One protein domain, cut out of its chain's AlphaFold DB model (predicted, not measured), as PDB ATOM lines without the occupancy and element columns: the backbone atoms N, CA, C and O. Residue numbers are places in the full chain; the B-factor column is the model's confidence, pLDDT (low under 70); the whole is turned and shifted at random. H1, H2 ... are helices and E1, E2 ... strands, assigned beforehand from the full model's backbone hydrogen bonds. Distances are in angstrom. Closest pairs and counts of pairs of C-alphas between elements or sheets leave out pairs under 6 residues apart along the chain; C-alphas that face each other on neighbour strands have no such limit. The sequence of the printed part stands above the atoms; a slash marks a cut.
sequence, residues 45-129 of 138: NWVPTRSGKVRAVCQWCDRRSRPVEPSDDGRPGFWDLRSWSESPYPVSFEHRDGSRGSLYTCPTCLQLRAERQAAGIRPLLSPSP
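Overview. This is residues 45 to 129 of the 138 residues of an uncharacterized protein of Mycolicibacterium mucogenicum (UniProt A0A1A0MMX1). This domain has little regular structure: two tiny hairpins, E1-E2 and E3-E4, sit among long loops, and one helix, H1, makes one end of the elongated outline. The 85 printed residues hold E1, E2, E3, E4 and H1 in that order, with 24 residues in named elements; the class is mixed, each two-stranded sheet antiparallel. The whole is compact, radius of gyration of the C-alphas 13.3 A, spanning 41 by 25 by 21 A.

Along the chain. Find C-alpha 46 at (-38.041, -16.751, -42.820), where E1, residues 46 to 48, begins. E2 is residues 54 to 56, E3 85 to 87 and E4 103 to 105. H1, residues 107 to 118, runs 16.6 A to C-alpha 118 at (-24.833, -14.019, -16.645).

Arrangement. In hairpin E1-E2, look for N 47 and O 55, 2.8 A apart, within hydrogen-bond range. In hairpin E3-E4, N 87 and O 103 are likewise within range at 2.8 A. Between the hairpins, the closest C-alphas of E2 and E4, Ala 56 and Tyr 104, are 6.4 A apart. E1 and H1 are apart. In H1 every O i to N i+4 pair is within range.

Size, cuts and confidence. The farthest C-alphas, Ser 51 and Gly 120, are 43.2 A apart. The printed part has no cut; the links E2 to E3 and E3 to E4 are long. No printed residue is under 70 in pLDDT.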
ATOM      1  N   ASN A  45     -39.859 -13.515 -40.958       89.38
ATOM      2  CA  ASN A  45     -38.804 -14.122 -40.132       89.38
ATOM      3  C   ASN A  45     -38.219 -15.402 -40.752       89.38
ATOM      4  O   ASN A  45     -37.420 -16.106 -40.140       89.38
ATOM      5  N   TRP A  46     -38.590 -15.698 -41.990       91.12
ATOM      6  CA  TRP A  46     -38.041 -16.751 -42.820       91.12
ATOM      7  C   TRP A  46     -38.070 -16.298 -44.283       91.12
ATOM      8  O   TRP A  46     -38.777 -15.360 -44.641       91.12
ATOM      9  N   VAL A  47     -37.270 -16.940 -45.133       91.12
ATOM     10  CA  VAL A  47     -37.211 -16.649 -46.570       91.12
ATOM     11  C   VAL A  47     -37.264 -17.938 -47.392       91.12
ATOM     12  O   VAL A  47     -36.555 -18.896 -47.053       91.12
ATOM     13  N   PRO A  48     -38.055 -17.982 -48.478       91.44
ATOM     14  CA  PRO A  48     -38.038 -19.102 -49.408       91.44
ATOM     15  C   PRO A  48     -36.739 -19.118 -50.226       91.44
ATOM     16  O   PRO A  48     -36.111 -18.087 -50.484       91.44
ATOM     17  N   THR A  49     -36.320 -20.303 -50.655       91.75
ATOM     18  CA  THR A  49     -35.220 -20.508 -51.601       91.75
ATOM     19  C   THR A  49     -35.768 -20.938 -52.959       91.75
ATOM     20  O   THR A  49     -36.860 -21.489 -53.067       91.75
ATOM     21  N   ARG A  50     -34.970 -20.769 -54.024       89.19
ATOM     22  CA  ARG A  50     -35.333 -21.234 -55.379       89.19
ATOM     23  C   ARG A  50     -35.580 -22.744 -55.474       89.19
ATOM     24  O   ARG A  50     -36.200 -23.194 -56.422       89.19
ATOM     25  N   SER A  51     -35.076 -23.516 -54.514       87.12
ATOM     26  CA  SER A  51     -35.221 -24.971 -54.466       87.12
ATOM     27  C   SER A  51     -36.508 -25.436 -53.773       87.12
ATOM     28  O   SER A  51     -36.611 -26.619 -53.481       87.12
ATOM     29  N   GLY A  52     -37.419 -24.525 -53.409       89.25
ATOM     30  CA  GLY A  52     -38.633 -24.849 -52.644       89.25
ATOM     31  C   GLY A  52     -38.410 -25.052 -51.140       89.25
ATOM     32  O   GLY A  52     -39.352 -25.347 -50.417       89.25
ATOM     33  N   LYS A  53     -37.179 -24.859 -50.652       94.06
ATOM     34  CA  LYS A  53     -36.841 -24.938 -49.224       94.06
ATOM     35  C   LYS A  53     -37.015 -23.576 -48.563       94.06
ATOM     36  O   LYS A  53     -37.099 -22.550 -49.238       94.06
ATOM     37  N   VAL A  54     -36.984 -23.539 -47.240       93.75
ATOM     38  CA  VAL A  54     -37.084 -22.296 -46.464       93.75
ATOM     39  C   VAL A  54     -35.897 -22.127 -45.527       93.75
ATOM     40  O   VAL A  54     -35.267 -23.092 -45.095       93.75
ATOM     41  N   ARG A  55     -35.539 -20.875 -45.236       94.56
ATOM     42  CA  ARG A  55     -34.510 -20.519 -44.252       94.56
ATOM     43  C   ARG A  55     -35.128 -19.647 -43.177       94.56
ATOM     44  O   ARG A  55     -35.743 -18.646 -43.515       94.56
ATOM     45  N   ALA A  56     -34.889 -19.956 -41.909       94.38
ATOM     46  CA  ALA A  56     -35.175 -19.029 -40.823       94.38
ATOM     47  C   ALA A  56     -34.218 -17.828 -40.872       94.38
ATOM     48  O   ALA A  56     -33.052 -17.961 -41.267       94.38
ATOM     49  N   VAL A  57     -34.708 -16.665 -40.454       93.25
ATOM     50  CA  VAL A  57     -33.961 -15.411 -40.328       93.25
ATOM     51  C   VAL A  57     -33.939 -15.012 -38.858       93.25
ATOM     52  O   VAL A  57     -34.977 -14.906 -38.212       93.25
ATOM     53  N   CYS A  58     -32.743 -14.799 -38.315       93.06
ATOM     54  CA  CYS A  58     -32.576 -14.395 -36.925       93.06
ATOM     55  C   CYS A  58     -33.130 -12.986 -36.699       93.06
ATOM     56  O   CYS A  58     -32.664 -12.047 -37.339       93.06
ATOM     57  N   GLN A  59     -34.013 -12.809 -35.717       90.69
ATOM     58  CA  GLN A  59     -34.600 -11.499 -35.399       90.69
ATOM     59  C   GLN A  59     -33.585 -10.451 -34.893       90.69
ATOM     60  O   GLN A  59     -33.876  -9.261 -34.846       90.69
ATOM     61  N   TRP A  60     -32.398 -10.884 -34.460       91.19
ATOM     62  CA  TRP A  60     -31.407 -10.009 -33.821       91.19
ATOM     63  C   TRP A  60     -30.260  -9.611 -34.748       91.19
ATOM     64  O   TRP A  60     -29.678  -8.546 -34.592       91.19
ATOM     65  N   CYS A  61     -29.893 -10.472 -35.698       90.81
ATOM     66  CA  CYS A  61     -28.706 -10.268 -36.533       90.81
ATOM     67  C   CYS A  61     -28.920 -10.597 -38.012       90.81
ATOM     68  O   CYS A  61     -27.948 -10.638 -38.761       90.81
ATOM     69  N   ASP A  62     -30.153 -10.923 -38.412       91.44
ATOM     70  CA  ASP A  62     -30.553 -11.313 -39.773       91.44
ATOM     71  C   ASP A  62     -29.757 -12.472 -40.391       91.44
ATOM     72  O   ASP A  62     -29.888 -12.788 -41.579       91.44
ATOM     73  N   ARG A  63     -28.959 -13.181 -39.579       92.81
ATOM     74  CA  ARG A  63     -28.314 -14.425 -39.988       92.81
ATOM     75  C   ARG A  63     -29.387 -15.389 -40.477       92.81
ATOM     76  O   ARG A  63     -30.459 -15.471 -39.884       92.81
ATOM     77  N   ARG A  64     -29.073 -16.141 -41.530       94.56
ATOM     78  CA  ARG A  64     -29.974 -17.128 -42.131       94.56
ATOM     79  C   ARG A  64     -29.571 -18.542 -41.731       94.56
ATOM     80  O   ARG A  64     -28.377 -18.847 -41.662       94.56
ATOM     81  N   SER A  65     -30.547 -19.408 -41.489       94.50
ATOM     82  CA  SER A  65     -30.305 -20.834 -41.258       94.50
ATOM     83  C   SER A  65     -29.857 -21.540 -42.541       94.50
ATOM     84  O   SER A  65     -29.876 -20.978 -43.646       94.50
ATOM     85  N   ARG A  66     -29.478 -22.815 -42.408       93.69
ATOM     86  CA  ARG A  66     -29.433 -23.729 -43.556       93.69
ATOM     87  C   ARG A  66     -30.856 -23.908 -44.120       93.69
ATOM     88  O   ARG A  66     -31.805 -23.765 -43.348       93.69
ATOM     89  N   PRO A  67     -31.014 -24.172 -45.430       93.81
ATOM     90  CA  PRO A  67     -32.320 -24.489 -45.994       93.81
ATOM     91  C   PRO A  67     -32.861 -25.772 -45.373       93.81
ATOM     92  O   PRO A  67     -32.137 -26.767 -45.316       93.81
ATOM     93  N   VAL A  68     -34.119 -25.742 -44.962       93.88
ATOM     94  CA  VAL A  68     -34.872 -26.892 -44.456       93.88
ATOM     95  C   VAL A  68     -36.143 -27.059 -45.276       93.88
ATOM     96  O   VAL A  68     -36.540 -26.135 -45.995       93.88
ATOM     97  N   GLU A  69     -36.749 -28.238 -45.206       93.75
ATOM     98  CA  GLU A  69     -38.071 -28.422 -45.799       93.75
ATOM     99  C   GLU A  69     -39.081 -27.501 -45.097       93.75
ATOM    100  O   GLU A  69     -38.981 -27.286 -43.881       93.75
ATOM    101  N   PRO A  70     -40.008 -26.884 -45.846       90.81
ATOM    102  CA  PRO A  70     -41.119 -26.182 -45.232       90.81
ATOM    103  C   PRO A  70     -42.032 -27.187 -44.518       90.81
ATOM    104  O   PRO A  70     -42.296 -28.273 -45.025       90.81
ATOM    105  N   SER A  71     -42.529 -26.796 -43.349       87.06
ATOM    106  CA  SER A  71     -43.664 -27.444 -42.689       87.06
ATOM    107  C   SER A  71     -44.952 -27.220 -43.499       87.06
ATOM    108  O   SER A  71     -44.958 -26.431 -44.447       87.06
ATOM    109  N   ASP A  72     -46.059 -27.834 -43.083       83.31
ATOM    110  CA  ASP A  72     -47.377 -27.709 -43.728       83.31
ATOM    111  C   ASP A  72     -47.829 -26.242 -43.881       83.31
ATOM    112  O   ASP A  72     -48.469 -25.872 -44.861       83.31
ATOM    113  N   ASP A  73     -47.405 -25.370 -42.960       81.75
ATOM    114  CA  ASP A  73     -47.689 -23.928 -42.985       81.75
ATOM    115  C   ASP A  73     -46.705 -23.103 -43.844       81.75
ATOM    116  O   ASP A  73     -46.680 -21.872 -43.762       81.75
ATOM    117  N   GLY A  74     -45.809 -23.746 -44.597       83.88
ATOM    118  CA  GLY A  74     -44.791 -23.081 -45.420       83.88
ATOM    119  C   GLY A  74     -43.609 -22.490 -44.640       83.88
ATOM    120  O   GLY A  74     -42.744 -21.845 -45.227       83.88
ATOM    121  N   ARG A  75     -43.551 -22.694 -43.318       87.12
ATOM    122  CA  ARG A  75     -42.513 -22.156 -42.420       87.12
ATOM    123  C   ARG A  75     -41.410 -23.177 -42.144       87.12
ATOM    124  O   ARG A  75     -41.668 -24.374 -42.236       87.12
ATOM    125  N   PRO A  76     -40.204 -22.748 -41.736       86.94
ATOM    126  CA  PRO A  76     -39.211 -23.663 -41.185       86.94
ATOM    127  C   PRO A  76     -39.782 -24.462 -40.005       86.94
ATOM    128  O   PRO A  76     -40.278 -23.864 -39.048       86.94
ATOM    129  N   GLY A  77     -39.696 -25.791 -40.064       84.25
ATOM    130  CA  GLY A  77     -40.061 -26.655 -38.944       84.25
ATOM    131  C   GLY A  77     -39.088 -26.493 -37.773       84.25
ATOM    132  O   GLY A  77     -37.871 -26.521 -37.965       84.25
ATOM    133  N   PHE A  78     -39.614 -26.353 -36.552       80.50
ATOM    134  CA  PHE A  78     -38.810 -26.231 -35.328       80.50
ATOM    135  C   PHE A  78     -37.752 -27.340 -35.210       80.50
ATOM    136  O   PHE A  78     -36.581 -27.077 -34.935       80.50
ATOM    137  N   TRP A  79     -38.164 -28.584 -35.468       82.56
ATOM    138  CA  TRP A  79     -37.321 -29.772 -35.326       82.56
ATOM    139  C   TRP A  79     -36.188 -29.847 -36.357       82.56
ATOM    140  O   TRP A  79     -35.141 -30.435 -36.081       82.56
ATOM    141  N   ASP A  80     -36.355 -29.203 -37.513       86.94
ATOM    142  CA  ASP A  80     -35.366 -29.208 -38.596       86.94
ATOM    143  C   ASP A  80     -34.288 -28.131 -38.412       86.94
ATOM    144  O   ASP A  80     -33.172 -28.230 -38.941       86.94
ATOM    145  N   LEU A  81     -34.577 -27.102 -37.615       88.94
ATOM    146  CA  LEU A  81     -33.664 -26.004 -37.324       88.94
ATOM    147  C   LEU A  81     -32.716 -26.333 -36.160       88.94
ATOM    148  O   LEU A  81     -32.763 -25.730 -35.087       88.94
ATOM    149  N   ARG A  82     -31.783 -27.268 -36.382       86.19
ATOM    150  CA  ARG A  82     -30.788 -27.653 -35.362       86.19
ATOM    151  C   ARG A  82     -30.062 -26.440 -34.765       86.19
ATOM    152  O   ARG A  82     -29.448 -25.657 -35.491       86.19
ATOM    153  N   SER A  83     -30.094 -26.342 -33.434       89.50
ATOM    154  CA  SER A  83     -29.441 -25.296 -32.623       89.50
ATOM    155  C   SER A  83     -30.021 -23.885 -32.763       89.50
ATOM    156  O   SER A  83     -29.438 -22.934 -32.239       89.50
ATOM    157  N   TRP A  84     -31.151 -23.724 -33.448       93.88
ATOM    158  CA  TRP A  84     -31.919 -22.484 -33.416       93.88
ATOM    159  C   TRP A  84     -33.002 -22.573 -32.349       93.88
ATOM    160  O   TRP A  84     -33.502 -23.647 -32.033       93.88
ATOM    161  N   SER A  85     -33.361 -21.421 -31.794       91.69
ATOM    162  CA  SER A  85     -34.533 -21.293 -30.936       91.69
ATOM    163  C   SER A  85     -35.665 -20.665 -31.739       91.69
ATOM    164  O   SER A  85     -35.439 -19.712 -32.489       91.69
ATOM    165  N   GLU A  86     -36.866 -21.204 -31.570       92.12
ATOM    166  CA  GLU A  86     -38.103 -20.636 -32.090       92.12
ATOM    167  C   GLU A  86     -38.956 -20.132 -30.927       92.12
ATOM    168  O   GLU A  86     -39.086 -20.798 -29.898       92.12
ATOM    169  N   SER A  87     -39.555 -18.962 -31.109       89.94
ATOM    170  CA  SER A  87     -40.702 -18.525 -30.328       89.94
ATOM    171  C   SER A  87     -41.936 -18.636 -31.231       89.94
ATOM    172  O   SER A  87     -42.010 -17.915 -32.234       89.94
ATOM    173  N   PRO A  88     -42.850 -19.580 -30.945       87.44
ATOM    174  CA  PRO A  88     -43.964 -19.873 -31.832       87.44
ATOM    175  C   PRO A  88     -45.015 -18.768 -31.743       87.44
ATOM    176  O   PRO A  88     -45.492 -18.431 -30.660       87.44
ATOM    177  N   TYR A  89     -45.401 -18.240 -32.900       88.31
ATOM    178  CA  TYR A  89     -46.507 -17.294 -33.044       88.31
ATOM    179  C   TYR A  89     -47.409 -17.722 -34.210       88.31
ATOM    180  O   TYR A  89     -46.937 -18.384 -35.148       88.31
ATOM    181  N   PRO A  90     -48.705 -17.355 -34.189       86.06
ATOM    182  CA  PRO A  90     -49.584 -17.530 -35.341       86.06
ATOM    183  C   PRO A  90     -49.004 -16.858 -36.589       86.06
ATOM    184  O   PRO A  90     -48.411 -15.788 -36.492       86.06
ATOM    185  N   VAL A  91     -49.218 -17.442 -37.773       84.31
ATOM    186  CA  VAL A  91     -48.727 -16.881 -39.053       84.31
ATOM    187  C   VAL A  91     -49.232 -15.451 -39.288       84.31
ATOM    188  O   VAL A  91     -48.535 -14.637 -39.885       84.31
ATOM    189  N   SER A  92     -50.430 -15.139 -38.792       84.00
ATOM    190  CA  SER A  92     -51.060 -13.820 -38.883       84.00
ATOM    191  C   SER A  92     -50.599 -12.821 -37.820       84.00
ATOM    192  O   SER A  92     -50.981 -11.657 -37.900       84.00
ATOM    193  N   PHE A  93     -49.818 -13.244 -36.821       87.44
ATOM    194  CA  PHE A  93     -49.360 -12.346 -35.766       87.44
ATOM    195  C   PHE A  93     -48.317 -11.379 -36.321       87.44
ATOM    196  O   PHE A  93     -47.305 -11.823 -36.866       87.44
ATOM    197  N   GLU A  94     -48.565 -10.080 -36.164       90.00
ATOM    198  CA  GLU A  94     -47.661  -9.011 -36.570       90.00
ATOM    199  C   GLU A  94     -46.885  -8.479 -35.366       90.00
ATOM    200  O   GLU A  94     -47.446  -8.121 -34.329       90.00
ATOM    201  N   HIS A  95     -45.567  -8.462 -35.504       88.62
ATOM    202  CA  HIS A  95     -44.637  -7.949 -34.514       88.62
ATOM    203  C   HIS A  95     -44.465  -6.445 -34.680       88.62
ATOM    204  O   HIS A  95     -44.722  -5.870 -35.734       88.62
ATOM    205  N   ARG A  96     -43.931  -5.798 -33.643       84.25
ATOM    206  CA  ARG A  96     -43.666  -4.352 -33.656       84.25
ATOM    207  C   ARG A  96     -42.725  -3.905 -34.785       84.25
ATOM    208  O   ARG A  96     -42.773  -2.755 -35.198       84.25
ATOM    209  N   ASP A  97     -41.853  -4.787 -35.258       80.94
ATOM    210  CA  ASP A  97     -40.952  -4.521 -36.382       80.94
ATOM    211  C   ASP A  97     -41.604  -4.756 -37.758       80.94
ATOM    212  O   ASP A  97     -40.905  -4.789 -38.769       80.94
ATOM    213  N   GLY A  98     -42.927  -4.956 -37.797       84.38
ATOM    214  CA  GLY A  98     -43.699  -5.267 -38.999       84.38
ATOM    215  C   GLY A  98     -43.514  -6.704 -39.493       84.38
ATOM    216  O   GLY A  98     -44.114  -7.088 -40.499       84.38
ATOM    217  N   SER A  99     -42.683  -7.513 -38.821       84.81
ATOM    218  CA  SER A  99     -42.510  -8.919 -39.186       84.81
ATOM    219  C   SER A  99     -43.721  -9.751 -38.790       84.81
ATOM    220  O   SER A  99     -44.463  -9.391 -37.880       84.81
ATOM    221  N   ARG A 100     -43.939 -10.885 -39.463       87.31
ATOM    222  CA  ARG A 100     -45.073 -11.778 -39.177       87.31
ATOM    223  C   ARG A 100     -44.642 -13.201 -38.851       87.31
ATOM    224  O   ARG A 100     -43.627 -13.687 -39.357       87.31
ATOM    225  N   GLY A 101     -45.452 -13.882 -38.044       89.19
ATOM    226  CA  GLY A 101     -45.278 -15.299 -37.725       89.19
ATOM    227  C   GLY A 101     -44.233 -15.576 -36.646       89.19
ATOM    228  O   GLY A 101     -43.885 -14.704 -35.856       89.19
ATOM    229  N   SER A 102     -43.739 -16.815 -36.590       91.38
ATOM    230  CA  SER A 102     -42.752 -17.243 -35.592       91.38
ATOM    231  C   SER A 102     -41.486 -16.388 -35.619       91.38
ATOM    232  O   SER A 102     -41.056 -15.894 -36.662       91.38
ATOM    233  N   LEU A 103     -40.868 -16.248 -34.453       92.50
ATOM    234  CA  LEU A 103     -39.601 -15.560 -34.272       92.50
ATOM    235  C   LEU A 103     -38.477 -16.583 -34.119       92.50
ATOM    236  O   LEU A 103     -38.614 -17.553 -33.377       92.50
ATOM    237  N   TYR A 104     -37.347 -16.352 -34.787       93.31
ATOM    238  CA  TYR A 104     -36.210 -17.268 -34.761       93.31
ATOM    239  C   TYR A 104     -34.962 -16.584 -34.201       93.31
ATOM    240  O   TYR A 104     -34.637 -15.444 -34.541       93.31
ATOM    241  N   THR A 105     -34.220 -17.299 -33.358       94.69
ATOM    242  CA  THR A 105     -32.946 -16.850 -32.781       94.69
ATOM    243  C   THR A 105     -31.836 -17.834 -33.143       94.69
ATOM    244  O   THR A 105     -31.930 -19.028 -32.865       94.69
ATOM    245  N   CYS A 106     -30.766 -17.327 -33.761       95.25
ATOM    246  CA  CYS A 106     -29.618 -18.144 -34.151       95.25
ATOM    247  C   CYS A 106     -28.752 -18.533 -32.933       95.25
ATOM    248  O   CYS A 106     -28.739 -17.799 -31.938       95.25
ATOM    249  N   PRO A 107     -27.965 -19.624 -33.011       95.38
ATOM    250  CA  PRO A 107     -27.168 -20.116 -31.881       95.38
ATOM    251  C   PRO A 107     -26.185 -19.079 -31.324       95.38
ATOM    252  O   PRO A 107     -26.016 -18.976 -30.117       95.38
ATOM    253  N   THR A 108     -25.580 -18.251 -32.182       95.38
ATOM    254  CA  THR A 108     -24.658 -17.194 -31.734       95.38
ATOM    255  C   THR A 108     -25.368 -16.117 -30.917       95.38
ATOM    256  O   THR A 108     -24.856 -15.696 -29.887       95.38
ATOM    257  N   CYS A 109     -26.558 -15.679 -31.337       95.31
ATOM    258  CA  CYS A 109     -27.332 -14.707 -30.564       95.31
ATOM    259  C   CYS A 109     -27.870 -15.317 -29.269       95.31
ATOM    260  O   CYS A 109     -27.921 -14.628 -28.254       95.31
ATOM    261  N   LEU A 110     -28.237 -16.601 -29.287       94.88
ATOM    262  CA  LEU A 110     -28.654 -17.321 -28.088       94.88
ATOM    263  C   LEU A 110     -27.520 -17.380 -27.054       94.88
ATOM    264  O   LEU A 110     -27.742 -17.061 -25.887       94.88
ATOM    265  N   GLN A 111     -26.305 -17.711 -27.493       95.31
ATOM    266  CA  GLN A 111     -25.120 -17.726 -26.641       95.31
ATOM    267  C   GLN A 111     -24.798 -16.330 -26.089       95.31
ATOM    268  O   GLN A 111     -24.687 -16.166 -24.877       95.31
ATOM    269  N   LEU A 112     -24.750 -15.305 -26.947       94.88
ATOM    270  CA  LEU A 112     -24.483 -13.926 -26.521       94.88
ATOM    271  C   LEU A 112     -25.513 -13.427 -25.496       94.88
ATOM    272  O   LEU A 112     -25.169 -12.732 -24.539       94.88
ATOM    273  N   ARG A 113     -26.790 -13.780 -25.686       94.44
ATOM    274  CA  ARG A 113     -27.855 -13.471 -24.727       94.44
ATOM    275  C   ARG A 113     -27.567 -14.098 -23.367       94.44
ATOM    276  O   ARG A 113     -27.717 -13.409 -22.360       94.44
ATOM    277  N   ALA A 114     -27.175 -15.372 -23.339       93.44
ATOM    278  CA  ALA A 114     -26.853 -16.082 -22.106       93.44
ATOM    279  C   ALA A 114     -25.637 -15.463 -21.396       93.44
ATOM    280  O   ALA A 114     -25.706 -15.187 -20.200       93.44
ATOM    281  N   GLU A 115     -24.570 -15.155 -22.137       96.31
ATOM    282  CA  GLU A 115     -23.359 -14.510 -21.608       96.31
ATOM    283  C   GLU A 115     -23.668 -13.136 -20.991       96.31
ATOM    284  O   GLU A 115     -23.305 -12.863 -19.847       96.31
ATOM    285  N   ARG A 116     -24.418 -12.282 -21.700       96.75
ATOM    286  CA  ARG A 116     -24.840 -10.969 -21.177       96.75
ATOM    287  C   ARG A 116     -25.770 -11.083 -19.979       96.75
ATOM    288  O   ARG A 116     -25.691 -10.258 -19.071       96.75
ATOM    289  N   GLN A 117     -26.650 -12.083 -19.968       95.88
ATOM    290  CA  GLN A 117     -27.522 -12.345 -18.830       95.88
ATOM    291  C   GLN A 117     -26.708 -12.724 -17.590       95.88
ATOM    292  O   GLN A 117     -26.957 -12.147 -16.533       95.88
ATOM    293  N   ALA A 118     -25.733 -13.625 -17.727       96.19
ATOM    294  CA  ALA A 118     -24.833 -14.019 -16.645       96.19
ATOM    295  C   ALA A 118     -23.976 -12.844 -16.140       96.19
ATOM    296  O   ALA A 118     -23.747 -12.722 -14.941       96.19
ATOM    297  N   ALA A 119     -23.569 -11.941 -17.036       95.69
ATOM    298  CA  ALA A 119     -22.819 -10.732 -16.700       95.69
ATOM    299  C   ALA A 119     -23.683  -9.569 -16.162       95.69
ATOM    300  O   ALA A 119     -23.155  -8.497 -15.882       95.69
ATOM    301  N   GLY A 120     -25.010  -9.726 -16.062       96.12
ATOM    302  CA  GLY A 120     -25.910  -8.655 -15.612       96.12
ATOM    303  C   GLY A 120     -26.060  -7.480 -16.594       96.12
ATOM    304  O   GLY A 120     -26.591  -6.435 -16.227       96.12
ATOM    305  N   ILE A 121     -25.638  -7.635 -17.851       94.88
ATOM    306  CA  ILE A 121     -25.643  -6.569 -18.864       94.88
ATOM    307  C   ILE A 121     -27.051  -6.396 -19.463       94.88
ATOM    308  O   ILE A 121     -27.783  -7.370 -19.695       94.88
ATOM    309  N   ARG A 122     -27.446  -5.144 -19.735       91.38
ATOM    310  CA  ARG A 122     -28.697  -4.774 -20.422       91.38
ATOM    311  C   ARG A 122     -28.442  -3.702 -21.502       91.38
ATOM    312  O   ARG A 122     -27.613  -2.829 -21.266       91.38
ATOM    313  N   PRO A 123     -29.154  -3.735 -22.650       87.38
ATOM    314  CA  PRO A 123     -30.105  -4.769 -23.074       87.38
ATOM    315  C   PRO A 123     -29.405  -6.090 -23.436       87.38
ATOM    316  O   PRO A 123     -28.232  -6.114 -23.805       87.38
ATOM    317  N   LEU A 124     -30.132  -7.209 -23.329       86.75
ATOM    318  CA  LEU A 124     -29.574  -8.534 -23.623       86.75
ATOM    319  C   LEU A 124     -29.172  -8.657 -25.093       86.75
ATOM    320  O   LEU A 124     -28.040  -9.015 -25.398       86.75
ATOM    321  N   LEU A 125     -30.071  -8.302 -26.004       89.56
ATOM    322  CA  LEU A 125     -29.812  -8.216 -27.434       89.56
ATOM    323  C   LEU A 125     -30.504  -6.965 -27.972       89.56
ATOM    324  O   LEU A 125     -31.538  -6.551 -27.447       89.56
ATOM    325  N   SER A 126     -29.923  -6.387 -29.015       85.38
ATOM    326  CA  SER A 126     -30.544  -5.319 -29.794       85.38
ATOM    327  C   SER A 126     -31.017  -5.905 -31.123       85.38
ATOM    328  O   SER A 126     -30.334  -6.793 -31.647       85.38
ATOM    329  N   PRO A 127     -32.176  -5.471 -31.652       83.19
ATOM    330  CA  PRO A 127     -32.623  -5.888 -32.977       83.19
ATOM    331  C   PRO A 127     -31.587  -5.493 -34.031       83.19
ATOM    332  O   PRO A 127     -30.769  -4.593 -33.811       83.19
ATOM    333  N   SER A 128     -31.623  -6.164 -35.181       80.31
ATOM    334  CA  SER A 128     -30.730  -5.814 -36.281       80.31
ATOM    335  C   SER A 128     -30.976  -4.370 -36.741       80.31
ATOM    336  O   SER A 128     -32.088  -3.867 -36.575       80.31
ATOM    337  N   PRO A 129     -29.989  -3.685 -37.349       78.56
ATOM    338  CA  PRO A 129     -30.173  -2.311 -37.819       78.56
ATOM    339  C   PRO A 129     -31.382  -2.141 -38.750       78.56
ATOM    340  O   PRO A 129     -32.124  -1.173 -38.617       78.56
TER     341      PRO A 129